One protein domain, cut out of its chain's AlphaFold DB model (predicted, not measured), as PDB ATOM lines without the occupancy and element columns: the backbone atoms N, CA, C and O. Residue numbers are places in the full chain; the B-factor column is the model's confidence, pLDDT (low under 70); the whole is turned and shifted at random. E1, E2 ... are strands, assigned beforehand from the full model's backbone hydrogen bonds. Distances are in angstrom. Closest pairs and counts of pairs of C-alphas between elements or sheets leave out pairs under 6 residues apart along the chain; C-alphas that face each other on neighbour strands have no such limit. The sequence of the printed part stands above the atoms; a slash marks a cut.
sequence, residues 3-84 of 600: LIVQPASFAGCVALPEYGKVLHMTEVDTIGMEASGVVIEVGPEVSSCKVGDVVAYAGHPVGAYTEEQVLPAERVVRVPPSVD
ATOM      1  N   LEU A   3     112.202 122.826 117.647       80.19
ATOM      2  CA  LEU A   3     113.389 122.375 116.923       80.19
ATOM      3  C   LEU A   3     113.094 122.116 115.451       80.19
ATOM      4  O   LEU A   3     112.114 121.450 115.118       80.19
ATOM      5  N   ILE A   4     113.978 122.612 114.593       80.88
ATOM      6  CA  ILE A   4     113.965 122.374 113.152       80.88
ATOM      7  C   ILE A   4     115.153 121.472 112.844       80.88
ATOM      8  O   ILE A   4     116.298 121.856 113.078       80.88
ATOM      9  N   VAL A   5     114.899 120.258 112.363       77.31
ATOM     10  CA  VAL A   5     115.957 119.255 112.180       77.31
ATOM     11  C   VAL A   5     116.251 119.062 110.700       77.31
ATOM     12  O   VAL A   5     115.373 118.640 109.960       77.31
ATOM     13  N   GLN A   6     117.480 119.335 110.267       83.56
ATOM     14  CA  GLN A   6     117.896 119.300 108.858       83.56
ATOM     15  C   GLN A   6     118.985 118.236 108.609       83.56
ATOM     16  O   GLN A   6     119.670 117.833 109.554       83.56
ATOM     17  N   PRO A   7     119.187 117.747 107.371       75.75
ATOM     18  CA  PRO A   7     120.324 116.883 107.038       75.75
ATOM     19  C   PRO A   7     121.669 117.541 107.359       75.75
ATOM     20  O   PRO A   7     121.805 118.757 107.274       75.75
ATOM     21  N   ALA A   8     122.699 116.744 107.652       70.06
ATOM     22  CA  ALA A   8     124.045 117.271 107.911       70.06
ATOM     23  C   ALA A   8     124.650 118.021 106.703       70.06
ATOM     24  O   ALA A   8     125.484 118.905 106.875       70.06
ATOM     25  N   SER A   9     124.210 117.693 105.484       67.69
ATOM     26  CA  SER A   9     124.591 118.352 104.228       67.69
ATOM     27  C   SER A   9     123.877 119.688 103.981       67.69
ATOM     28  O   SER A   9     124.179 120.368 102.999       67.69
ATOM     29  N   PHE A  10     122.922 120.072 104.832       63.75
ATOM     30  CA  PHE A  10     122.139 121.286 104.656       63.75
ATOM     31  C   PHE A  10     122.966 122.527 105.021       63.75
ATOM     32  O   PHE A  10     123.303 122.753 106.179       63.75
ATOM     33  N   ALA A  11     123.278 123.348 104.016       53.69
ATOM     34  CA  ALA A  11     123.995 124.618 104.166       53.69
ATOM     35  C   ALA A  11     123.068 125.849 104.054       53.69
ATOM     36  O   ALA A  11     123.545 126.960 103.843       53.69
ATOM     37  N   GLY A  12     121.748 125.641 104.103       53.34
ATOM     38  CA  GLY A  12     120.744 126.655 103.790       53.34
ATOM     39  C   GLY A  12     120.138 127.357 105.005       53.34
ATOM     40  O   GLY A  12     120.391 127.021 106.163       53.34
ATOM     41  N   CYS A  13     119.270 128.318 104.708       51.91
ATOM     42  CA  CYS A  13     118.421 128.985 105.679       51.91
ATOM     43  C   CYS A  13     117.039 128.330 105.753       51.91
ATOM     44  O   CYS A  13     116.492 127.944 104.720       51.91
ATOM     45  N   VAL A  14     116.427 128.311 106.939       55.72
ATOM     46  CA  VAL A  14     115.003 127.979 107.083       55.72
ATOM     47  C   VAL A  14     114.222 129.271 107.294       55.72
ATOM     48  O   VAL A  14     114.437 129.995 108.267       55.72
ATOM     49  N   ALA A  15     113.346 129.595 106.344       51.78
ATOM     50  CA  ALA A  15     112.418 130.710 106.474       51.78
ATOM     51  C   ALA A  15     111.205 130.238 107.276       51.78
ATOM     52  O   ALA A  15     110.520 129.316 106.844       51.78
ATOM     53  N   LEU A  16     110.930 130.881 108.412       55.00
ATOM     54  CA  LEU A  16     109.725 130.628 109.197       55.00
ATOM     55  C   LEU A  16     108.662 131.672 108.827       55.00
ATOM     56  O   LEU A  16     108.762 132.826 109.266       55.00
ATOM     57  N   PRO A  17     107.646 131.312 108.013       43.97
ATOM     58  CA  PRO A  17     106.695 132.277 107.457       43.97
ATOM     59  C   PRO A  17     105.873 132.993 108.532       43.97
ATOM     60  O   PRO A  17     105.441 134.122 108.326       43.97
ATOM     61  N   GLU A  18     105.697 132.359 109.693       48.44
ATOM     62  CA  GLU A  18     104.883 132.867 110.801       48.44
ATOM     63  C   GLU A  18     105.527 134.044 111.559       48.44
ATOM     64  O   GLU A  18     104.830 134.753 112.281       48.44
ATOM     65  N   TYR A  19     106.831 134.303 111.372       46.94
ATOM     66  CA  TYR A  19     107.573 135.304 112.156       46.94
ATOM     67  C   TYR A  19     108.451 136.259 111.333       46.94
ATOM     68  O   TYR A  19     109.144 137.097 111.911       46.94
ATOM     69  N   GLY A  20     108.456 136.150 109.998       48.28
ATOM     70  CA  GLY A  20     109.259 137.021 109.126       48.28
ATOM     71  C   GLY A  20     110.775 136.942 109.367       48.28
ATOM     72  O   GLY A  20     111.496 137.871 109.010       48.28
ATOM     73  N   LYS A  21     111.266 135.858 109.989       54.84
ATOM     74  CA  LYS A  21     112.684 135.632 110.302       54.84
ATOM     75  C   LYS A  21     113.238 134.437 109.532       54.84
ATOM     76  O   LYS A  21     112.568 133.423 109.342       54.84
ATOM     77  N   VAL A  22     114.492 134.580 109.122       55.91
ATOM     78  CA  VAL A  22     115.303 133.542 108.492       55.91
ATOM     79  C   VAL A  22     116.256 133.011 109.561       55.91
ATOM     80  O   VAL A  22     117.009 133.791 110.134       55.91
ATOM     81  N   LEU A  23     116.190 131.716 109.877       56.62
ATOM     82  CA  LEU A  23     117.109 131.079 110.822       56.62
ATOM     83  C   LEU A  23     118.181 130.310 110.049       56.62
ATOM     84  O   LEU A  23     117.872 129.399 109.276       56.62
ATOM     85  N   HIS A  24     119.445 130.666 110.272       58.16
ATOM     86  CA  HIS A  24     120.590 129.911 109.771       58.16
ATOM     87  C   HIS A  24     121.067 128.917 110.833       58.16
ATOM     88  O   HIS A  24     121.065 129.227 112.025       58.16
ATOM     89  N   MET A  25     121.597 127.767 110.410       56.66
ATOM     90  CA  MET A  25     122.274 126.815 111.310       56.66
ATOM     91  C   MET A  25     123.471 127.422 112.071       56.66
ATOM     92  O   MET A  25     123.952 126.830 113.035       56.66
ATOM     93  N   THR A  26     123.972 128.579 111.630       52.72
ATOM     94  CA  THR A  26     125.202 129.218 112.121       52.72
ATOM     95  C   THR A  26     125.014 130.656 112.614       52.72
ATOM     96  O   THR A  26     125.974 131.213 113.128       52.72
ATOM     97  N   GLU A  27     123.831 131.266 112.464       51.28
ATOM     98  CA  GLU A  27     123.607 132.705 112.745       51.28
ATOM     99  C   GLU A  27     122.898 132.978 114.075       51.28
ATOM    100  O   GLU A  27     122.487 134.104 114.353       51.28
ATOM    101  N   VAL A  28     122.735 131.969 114.928       56.00
ATOM    102  CA  VAL A  28     122.213 132.237 116.264       56.00
ATOM    103  C   VAL A  28     123.362 132.751 117.137       56.00
ATOM    104  O   VAL A  28     124.068 131.963 117.761       56.00
ATOM    105  N   ASP A  29     123.545 134.076 117.175       64.94
ATOM    106  CA  ASP A  29     124.490 134.802 118.047       64.94
ATOM    107  C   ASP A  29     124.079 134.702 119.533       64.94
ATOM    108  O   ASP A  29     123.784 135.683 120.217       64.94
ATOM    109  N   THR A  30     124.005 133.483 120.060       71.19
ATOM    110  CA  THR A  30     123.683 133.214 121.461       71.19
ATOM    111  C   THR A  30     124.456 132.014 121.988       71.19
ATOM    112  O   THR A  30     125.073 131.241 121.256       71.19
ATOM    113  N   ILE A  31     124.451 131.880 123.307       79.00
ATOM    114  CA  ILE A  31     125.175 130.844 124.037       79.00
ATOM    115  C   ILE A  31     124.257 129.649 124.348       79.00
ATOM    116  O   ILE A  31     123.055 129.665 124.089       79.00
ATOM    117  N   GLY A  32     124.837 128.588 124.905       81.06
ATOM    118  CA  GLY A  32     124.121 127.372 125.294       81.06
ATOM    119  C   GLY A  32     124.505 126.177 124.425       81.06
ATOM    120  O   GLY A  32     124.531 126.269 123.198       81.06
ATOM    121  N   MET A  33     124.828 125.063 125.083       84.31
ATOM    122  CA  MET A  33     125.361 123.845 124.455       84.31
ATOM    123  C   MET A  33     124.498 122.609 124.717       84.31
ATOM    124  O   MET A  33     124.884 121.524 124.311       84.31
ATOM    125  N   GLU A  34     123.378 122.728 125.427       88.88
ATOM    126  CA  GLU A  34     122.451 121.618 125.649       88.88
ATOM    127  C   GLU A  34     121.023 122.137 125.781       88.88
ATOM    128  O   GLU A  34     120.793 123.171 126.411       88.88
ATOM    129  N   ALA A  35     120.071 121.419 125.187       90.56
ATOM    130  CA  ALA A  35     118.649 121.618 125.421       90.56
ATOM    131  C   ALA A  35     117.840 120.408 124.942       90.56
ATOM    132  O   ALA A  35     118.339 119.525 124.241       90.56
ATOM    133  N   SER A  36     116.559 120.407 125.303       93.38
ATOM    134  CA  SER A  36     115.541 119.553 124.709       93.38
ATOM    135  C   SER A  36     114.404 120.389 124.118       93.38
ATOM    136  O   SER A  36     114.154 121.542 124.504       93.38
ATOM    137  N   GLY A  37     113.708 119.819 123.144       92.81
ATOM    138  CA  GLY A  37     112.642 120.500 122.435       92.81
ATOM    139  C   GLY A  37     111.740 119.553 121.669       92.81
ATOM    140  O   GLY A  37     112.032 118.368 121.523       92.81
ATOM    141  N   VAL A  38     110.629 120.104 121.196       95.38
ATOM    142  CA  VAL A  38     109.704 119.412 120.301       95.38
ATOM    143  C   VAL A  38     110.099 119.751 118.876       95.38
ATOM    144  O   VAL A  38     110.285 120.923 118.546       95.38
ATOM    145  N   VAL A  39     110.228 118.733 118.037       94.88
ATOM    146  CA  VAL A  39     110.492 118.914 116.612       94.88
ATOM    147  C   VAL A  39     109.256 119.529 115.956       94.88
ATOM    148  O   VAL A  39     108.182 118.930 115.987       94.88
ATOM    149  N   ILE A  40     109.395 120.721 115.381       93.88
ATOM    150  CA  ILE A  40     108.312 121.428 114.674       93.88
ATOM    151  C   ILE A  40     108.421 121.292 113.157       93.88
ATOM    152  O   ILE A  40     107.410 121.354 112.467       93.88
ATOM    153  N   GLU A  41     109.627 121.049 112.649       91.62
ATOM    154  CA  GLU A  41     109.901 120.897 111.227       91.62
ATOM    155  C   GLU A  41     111.066 119.923 111.028       91.62
ATOM    156  O   GLU A  41     112.005 119.870 111.830       91.62
ATOM    157  N   VAL A  42     110.987 119.130 109.962       90.94
ATOM    158  CA  VAL A  42     112.004 118.153 109.584       90.94
ATOM    159  C   VAL A  42     112.336 118.348 108.111       90.94
ATOM    160  O   VAL A  42     111.444 118.353 107.265       90.94
ATOM    161  N   GLY A  43     113.621 118.517 107.828       85.94
ATOM    162  CA  GLY A  43     114.158 118.652 106.488       85.94
ATOM    163  C   GLY A  43     113.979 117.391 105.645       85.94
ATOM    164  O   GLY A  43     113.770 116.298 106.183       85.94
ATOM    165  N   PRO A  44     114.097 117.517 104.313       82.44
ATOM    166  CA  PRO A  44     114.042 116.367 103.418       82.44
ATOM    167  C   PRO A  44     115.102 115.330 103.817       82.44
ATOM    168  O   PRO A  44     116.173 115.695 104.281       82.44
ATOM    169  N   GLU A  45     114.806 114.037 103.651       84.69
ATOM    170  CA  GLU A  45     115.732 112.910 103.913       84.69
ATOM    171  C   GLU A  45     116.098 112.642 105.388       84.69
ATOM    172  O   GLU A  45     116.735 111.629 105.695       84.69
ATOM    173  N   VAL A  46     115.645 113.465 106.337       87.12
ATOM    174  CA  VAL A  46     115.806 113.172 107.767       87.12
ATOM    175  C   VAL A  46     114.789 112.115 108.204       87.12
ATOM    176  O   VAL A  46     113.582 112.335 108.187       87.12
ATOM    177  N   SER A  47     115.290 110.961 108.648       88.62
ATOM    178  CA  SER A  47     114.476 109.844 109.162       88.62
ATOM    179  C   SER A  47     114.704 109.541 110.650       88.62
ATOM    180  O   SER A  47     113.971 108.748 111.248       88.62
ATOM    181  N   SER A  48     115.691 110.185 111.285       87.25
ATOM    182  CA  SER A  48     116.048 109.948 112.691       87.25
ATOM    183  C   SER A  48     114.993 110.455 113.683       87.25
ATOM    184  O   SER A  48     114.878 109.897 114.778       87.25
ATOM    185  N   CYS A  49     114.158 111.424 113.301       91.50
ATOM    186  CA  CYS A  49     113.032 111.960 114.078       91.50
ATOM    187  C   CYS A  49     111.895 112.445 113.163       91.50
ATOM    188  O   CYS A  49     112.083 112.587 111.957       91.50
ATOM    189  N   LYS A  50     110.722 112.716 113.739       93.31
ATOM    190  CA  LYS A  50     109.557 113.301 113.048       93.31
ATOM    191  C   LYS A  50     109.003 114.509 113.805       93.31
ATOM    192  O   LYS A  50     109.269 114.669 114.994       93.31
ATOM    193  N   VAL A  51     108.189 115.323 113.130       94.38
ATOM    194  CA  VAL A  51     107.430 116.411 113.770       94.38
ATOM    195  C   VAL A  51     106.618 115.860 114.948       94.38
ATOM    196  O   VAL A  51     105.976 114.813 114.840       94.38
ATOM    197  N   GLY A  52     106.681 116.556 116.079       93.38
ATOM    198  CA  GLY A  52     106.075 116.163 117.350       93.38
ATOM    199  C   GLY A  52     106.962 115.289 118.244       93.38
ATOM    200  O   GLY A  52     106.654 115.164 119.428       93.38
ATOM    201  N   ASP A  53     108.064 114.720 117.739       95.19
ATOM    202  CA  ASP A  53     109.016 114.008 118.598       95.19
ATOM    203  C   ASP A  53     109.665 114.985 119.589       95.19
ATOM    204  O   ASP A  53     110.010 116.119 119.247       95.19
ATOM    205  N   VAL A  54     109.888 114.518 120.819       95.81
ATOM    206  CA  VAL A  54     110.741 115.220 121.780       95.81
ATOM    207  C   VAL A  54     112.173 114.740 121.594       95.81
ATOM    208  O   VAL A  54     112.461 113.546 121.711       95.81
ATOM    209  N   VAL A  55     113.082 115.671 121.331       94.62
ATOM    210  CA  VAL A  55     114.505 115.388 121.139       94.62
ATOM    211  C   VAL A  55     115.356 116.258 122.055       94.62
ATOM    212  O   VAL A  55     114.915 117.296 122.545       94.62
ATOM    213  N   ALA A  56     116.584 115.822 122.300       93.19
ATOM    214  CA  ALA A  56     117.602 116.577 123.008       93.19
ATOM    215  C   ALA A  56     118.902 116.585 122.202       93.19
ATOM    216  O   ALA A  56     119.137 115.699 121.380       93.19
ATOM    217  N   TYR A  57     119.736 117.594 122.429       89.75
ATOM    218  CA  TYR A  57     121.028 117.721 121.767       89.75
ATOM    219  C   TYR A  57     122.074 118.299 122.724       89.75
ATOM    220  O   TYR A  57     121.736 118.948 123.719       89.75
ATOM    221  N   ALA A  58     123.344 118.034 122.425       86.81
ATOM    222  CA  ALA A  58     124.475 118.509 123.204       86.81
ATOM    223  C   ALA A  58     125.668 118.851 122.292       86.81
ATOM    224  O   ALA A  58     125.987 118.108 121.363       86.81
ATOM    225  N   GLY A  59     126.357 119.952 122.588       80.44
ATOM    226  CA  GLY A  59     127.514 120.442 121.846       80.44
ATOM    227  C   GLY A  59     127.139 121.380 120.698       80.44
ATOM    228  O   GLY A  59     126.345 122.299 120.875       80.44
ATOM    229  N   HIS A  60     127.774 121.178 119.543       77.75
ATOM    230  CA  HIS A  60     127.581 122.018 118.363       77.75
ATOM    231  C   HIS A  60     126.392 121.562 117.492       77.75
ATOM    232  O   HIS A  60     126.173 120.353 117.371       77.75
ATOM    233  N   PRO A  61     125.697 122.505 116.819       73.88
ATOM    234  CA  PRO A  61     125.906 123.957 116.888       73.88
ATOM    235  C   PRO A  61     125.455 124.551 118.238       73.88
ATOM    236  O   PRO A  61     124.534 124.051 118.880       73.88
ATOM    237  N   VAL A  62     126.150 125.598 118.690       77.12
ATOM    238  CA  VAL A  62     125.792 126.324 119.922       77.12
ATOM    239  C   VAL A  62     124.560 127.203 119.681       77.12
ATOM    240  O   VAL A  62     124.173 127.421 118.536       77.12
ATOM    241  N   GLY A  63     123.938 127.690 120.754       79.12
ATOM    242  CA  GLY A  63     122.804 128.617 120.670       79.12
ATOM    243  C   GLY A  63     121.512 128.109 121.311       79.12
ATOM    244  O   GLY A  63     120.420 128.513 120.917       79.12
ATOM    245  N   ALA A  64     121.633 127.231 122.310       84.56
ATOM    246  CA  ALA A  64     120.490 126.629 122.999       84.56
ATOM    247  C   ALA A  64     119.594 127.649 123.727       84.56
ATOM    248  O   ALA A  64     118.468 127.326 124.098       84.56
ATOM    249  N   TYR A  65     120.091 128.862 124.007       86.50
ATOM    250  CA  TYR A  65     119.341 129.896 124.732       86.50
ATOM    251  C   TYR A  65     118.440 130.684 123.778       86.50
ATOM    252  O   TYR A  65     118.530 131.906 123.665       86.50
ATOM    253  N   THR A  66     117.583 129.947 123.077       83.00
ATOM    254  CA  THR A  66     116.576 130.446 122.143       83.00
ATOM    255  C   THR A  66     115.257 129.713 122.321       83.00
ATOM    256  O   THR A  66     115.172 128.649 122.938       83.00
ATOM    257  N   GLU A  67     114.193 130.297 121.776       84.81
ATOM    258  CA  GLU A  67     112.894 129.631 121.695       84.81
ATOM    259  C   GLU A  67     112.843 128.608 120.550       84.81
ATOM    260  O   GLU A  67     112.109 127.616 120.651       84.81
ATOM    261  N   GLU A  68     113.649 128.824 119.503       85.62
ATOM    262  CA  GLU A  68     113.670 128.053 118.260       85.62
ATOM    263  C   GLU A  68     115.103 127.887 117.732       85.62
ATOM    264  O   GLU A  68     115.868 128.851 117.706       85.62
ATOM    265  N   GLN A  69     115.456 126.679 117.279       83.31
ATOM    266  CA  GLN A  69     116.801 126.386 116.778       83.31
ATOM    267  C   GLN A  69     116.799 125.373 115.631       83.31
ATOM    268  O   GLN A  69     116.036 124.401 115.641       83.31
ATOM    269  N   VAL A  70     117.702 125.583 114.667       84.62
ATOM    270  CA  VAL A  70     117.974 124.651 113.565       84.62
ATOM    271  C   VAL A  70     119.159 123.757 113.931       84.62
ATOM    272  O   VAL A  70     120.233 124.255 114.266       84.62
ATOM    273  N   LEU A  71     118.974 122.438 113.865       86.12
ATOM    274  CA  LEU A  71     119.979 121.443 114.244       86.12
ATOM    275  C   LEU A  71     120.170 120.386 113.148       86.12
ATOM    276  O   LEU A  71     119.194 119.965 112.524       86.12
ATOM    277  N   PRO A  72     121.397 119.886 112.945       87.38
ATOM    278  CA  PRO A  72     121.622 118.745 112.071       87.38
ATOM    279  C   PRO A  72     121.098 117.447 112.713       87.38
ATOM    280  O   PRO A  72     121.275 117.199 113.908       87.38
ATOM    281  N   ALA A  73     120.491 116.585 111.899       87.50
ATOM    282  CA  ALA A  73     119.826 115.348 112.314       87.50
ATOM    283  C   ALA A  73     120.729 114.358 113.067       87.50
ATOM    284  O   ALA A  73     120.249 113.595 113.902       87.50
ATOM    285  N   GLU A  74     122.032 114.378 112.793       86.94
ATOM    286  CA  GLU A  74     123.040 113.549 113.465       86.94
ATOM    287  C   GLU A  74     123.376 114.017 114.893       86.94
ATOM    288  O   GLU A  74     124.029 113.294 115.642       86.94
ATOM    289  N   ARG A  75     122.950 115.229 115.283       86.81
ATOM    290  CA  ARG A  75     123.218 115.814 116.609       86.81
ATOM    291  C   ARG A  75     122.041 115.717 117.569       86.81
ATOM    292  O   ARG A  75     122.206 116.047 118.742       86.81
ATOM    293  N   VAL A  76     120.881 115.265 117.102       89.81
ATOM    294  CA  VAL A  76     119.686 115.104 117.933       89.81
ATOM    295  C   VAL A  76     119.496 113.649 118.344       89.81
ATOM    296  O   VAL A  76     119.675 112.724 117.555       89.81
ATOM    297  N   VAL A  77     119.088 113.444 119.593       91.56
ATOM    298  CA  VAL A  77     118.691 112.138 120.128       91.56
ATOM    299  C   VAL A  77     117.261 112.213 120.644       91.56
ATOM    300  O   VAL A  77     116.870 113.200 121.266       91.56
ATOM    301  N   ARG A  78     116.451 111.180 120.391       93.25
ATOM    302  CA  ARG A  78     115.077 111.135 120.913       93.25
ATOM    303  C   ARG A  78     115.092 110.995 122.431       93.25
ATOM    304  O   ARG A  78     115.810 110.154 122.970       93.25
ATOM    305  N   VAL A  79     114.269 111.790 123.105       92.81
ATOM    306  CA  VAL A  79     114.051 111.674 124.548       92.81
ATOM    307  C   VAL A  79     113.041 110.547 124.784       92.81
ATOM    308  O   VAL A  79     111.945 110.599 124.222       92.81
ATOM    309  N   PRO A  80     113.374 109.515 125.582       91.81
ATOM    310  CA  PRO A  80     112.424 108.455 125.895       91.81
ATOM    311  C   PRO A  80     111.169 109.017 126.580       91.81
ATOM    312  O   PRO A  80     111.307 109.891 127.435       91.81
ATOM    313  N   PRO A  81     109.960 108.486 126.309       90.56
ATOM    314  CA  PRO A  81     108.723 108.988 126.922       90.56
ATOM    315  C   PRO A  81     108.708 108.943 128.457       90.56
ATOM    316  O   PRO A  81     107.967 109.684 129.092       90.56
ATOM    317  N   SER A  82     109.522 108.072 129.059       92.44
ATOM    318  CA  SER A  82     109.678 107.943 130.511       92.44
ATOM    319  C   SER A  82     110.565 109.022 131.143       92.44
ATOM    320  O   SER A  82     110.712 109.041 132.362       92.44
ATOM    321  N   VAL A  83     111.204 109.880 130.343       91.31
ATOM    322  CA  VAL A  83     112.123 110.921 130.810       91.31
ATOM    323  C   VAL A  83     111.463 112.283 130.625       91.31
ATOM    324  O   VAL A  83     111.103 112.653 129.510       91.31
ATOM    325  N   ASP A  84     111.343 113.053 131.710       93.88
ATOM    326  CA  ASP A  84     110.893 114.446 131.627       93.88
ATOM    327  C   ASP A  84     111.838 115.229 130.691       93.88
ATOM    328  O   ASP A  84     113.053 115.263 130.934       93.88
TER     329      ASP A  84
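What this domain is: This is residues 3 to 84 of the 600 residues of the protein "PKS_ER domain-containing protein" of Mikania micrantha (UniProt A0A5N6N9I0). A strongly twisted sheet of five short strands, E6, E1, E4, E5 and E7, curls into an open, half-rolled barrel, with its longest strand E4 bending round so that one part pairs with E5 and the other with E1. The small hairpin of E2 and E3 is set off beyond the edge strand E6 at one end of the longest axis, and the tail of residues 79 to 84 trails away at the other end. The printed part has 82 residues with seven named strands, E1 to E7 in number order along the chain, and no named helix; the class is all strand, though under half of the residues, 34 of 82, are in named elements. The five-stranded sheet is mixed, in the order E6, E1, E4, E5, E7, and the sheet of E2 and E3 is antiparallel. The whole is compact, with a radius of gyration of the C-alphas of 11.9 A and spans of 36 by 28 by 25 A.

How they stand to each other: E1, residues 3 to 6, is an inner strand, parallel to E4, residues 34 to 42, at 66 degrees, with N 3 and O 38 2.8 A apart, within hydrogen-bond range. E1 is also parallel to the edge strand E6, residues 68 to 72, at 28 degrees, with N 4 and O 69 at 2.9 A. E2, residues 13 to 16, and E3, residues 21 to 24, form an antiparallel hairpin at 150 degrees, with N 23 and O 14 at 2.9 A. The closest C-alphas of E3 and E6 are those of His 24 and Val 70, 7.0 A apart. E4 bends by 75 degrees at residue 38; its pairing is staggered, with E5, residues 54 to 58, over 34 to 38 and with E1 over 39 to 42. E4 and E5 are an antiparallel hairpin at 130 degrees, with N 37 and O 55 at 2.9 A. E7, residues 76 to 78, is the other edge strand, antiparallel to E5 at 139 degrees, with N 56 and O 77 at 2.8 A. E6 and E7 meet only through their link.

Where its parts are: E1 begins at C-alpha 3 (113.389, 122.375, 116.923). E2 and E3 follow, 9.5 A and 9.8 A long. E4 spans 19.5 A and ends at C-alpha 42 (112.004, 118.153, 109.584). E5 is 14.2 A long and E6 13.7 A. E7 ends at C-alpha 78 (115.077, 111.135, 120.913).

The domain as a whole: The C-alphas farthest apart, those of Gly 20 and Ser 82, are 36.1 A apart. The printed part has no cut; the link E4 to E5, 11 residues, is long. The mean pLDDT of the printed part is 78.7, and residues 9 to 29 are under 70.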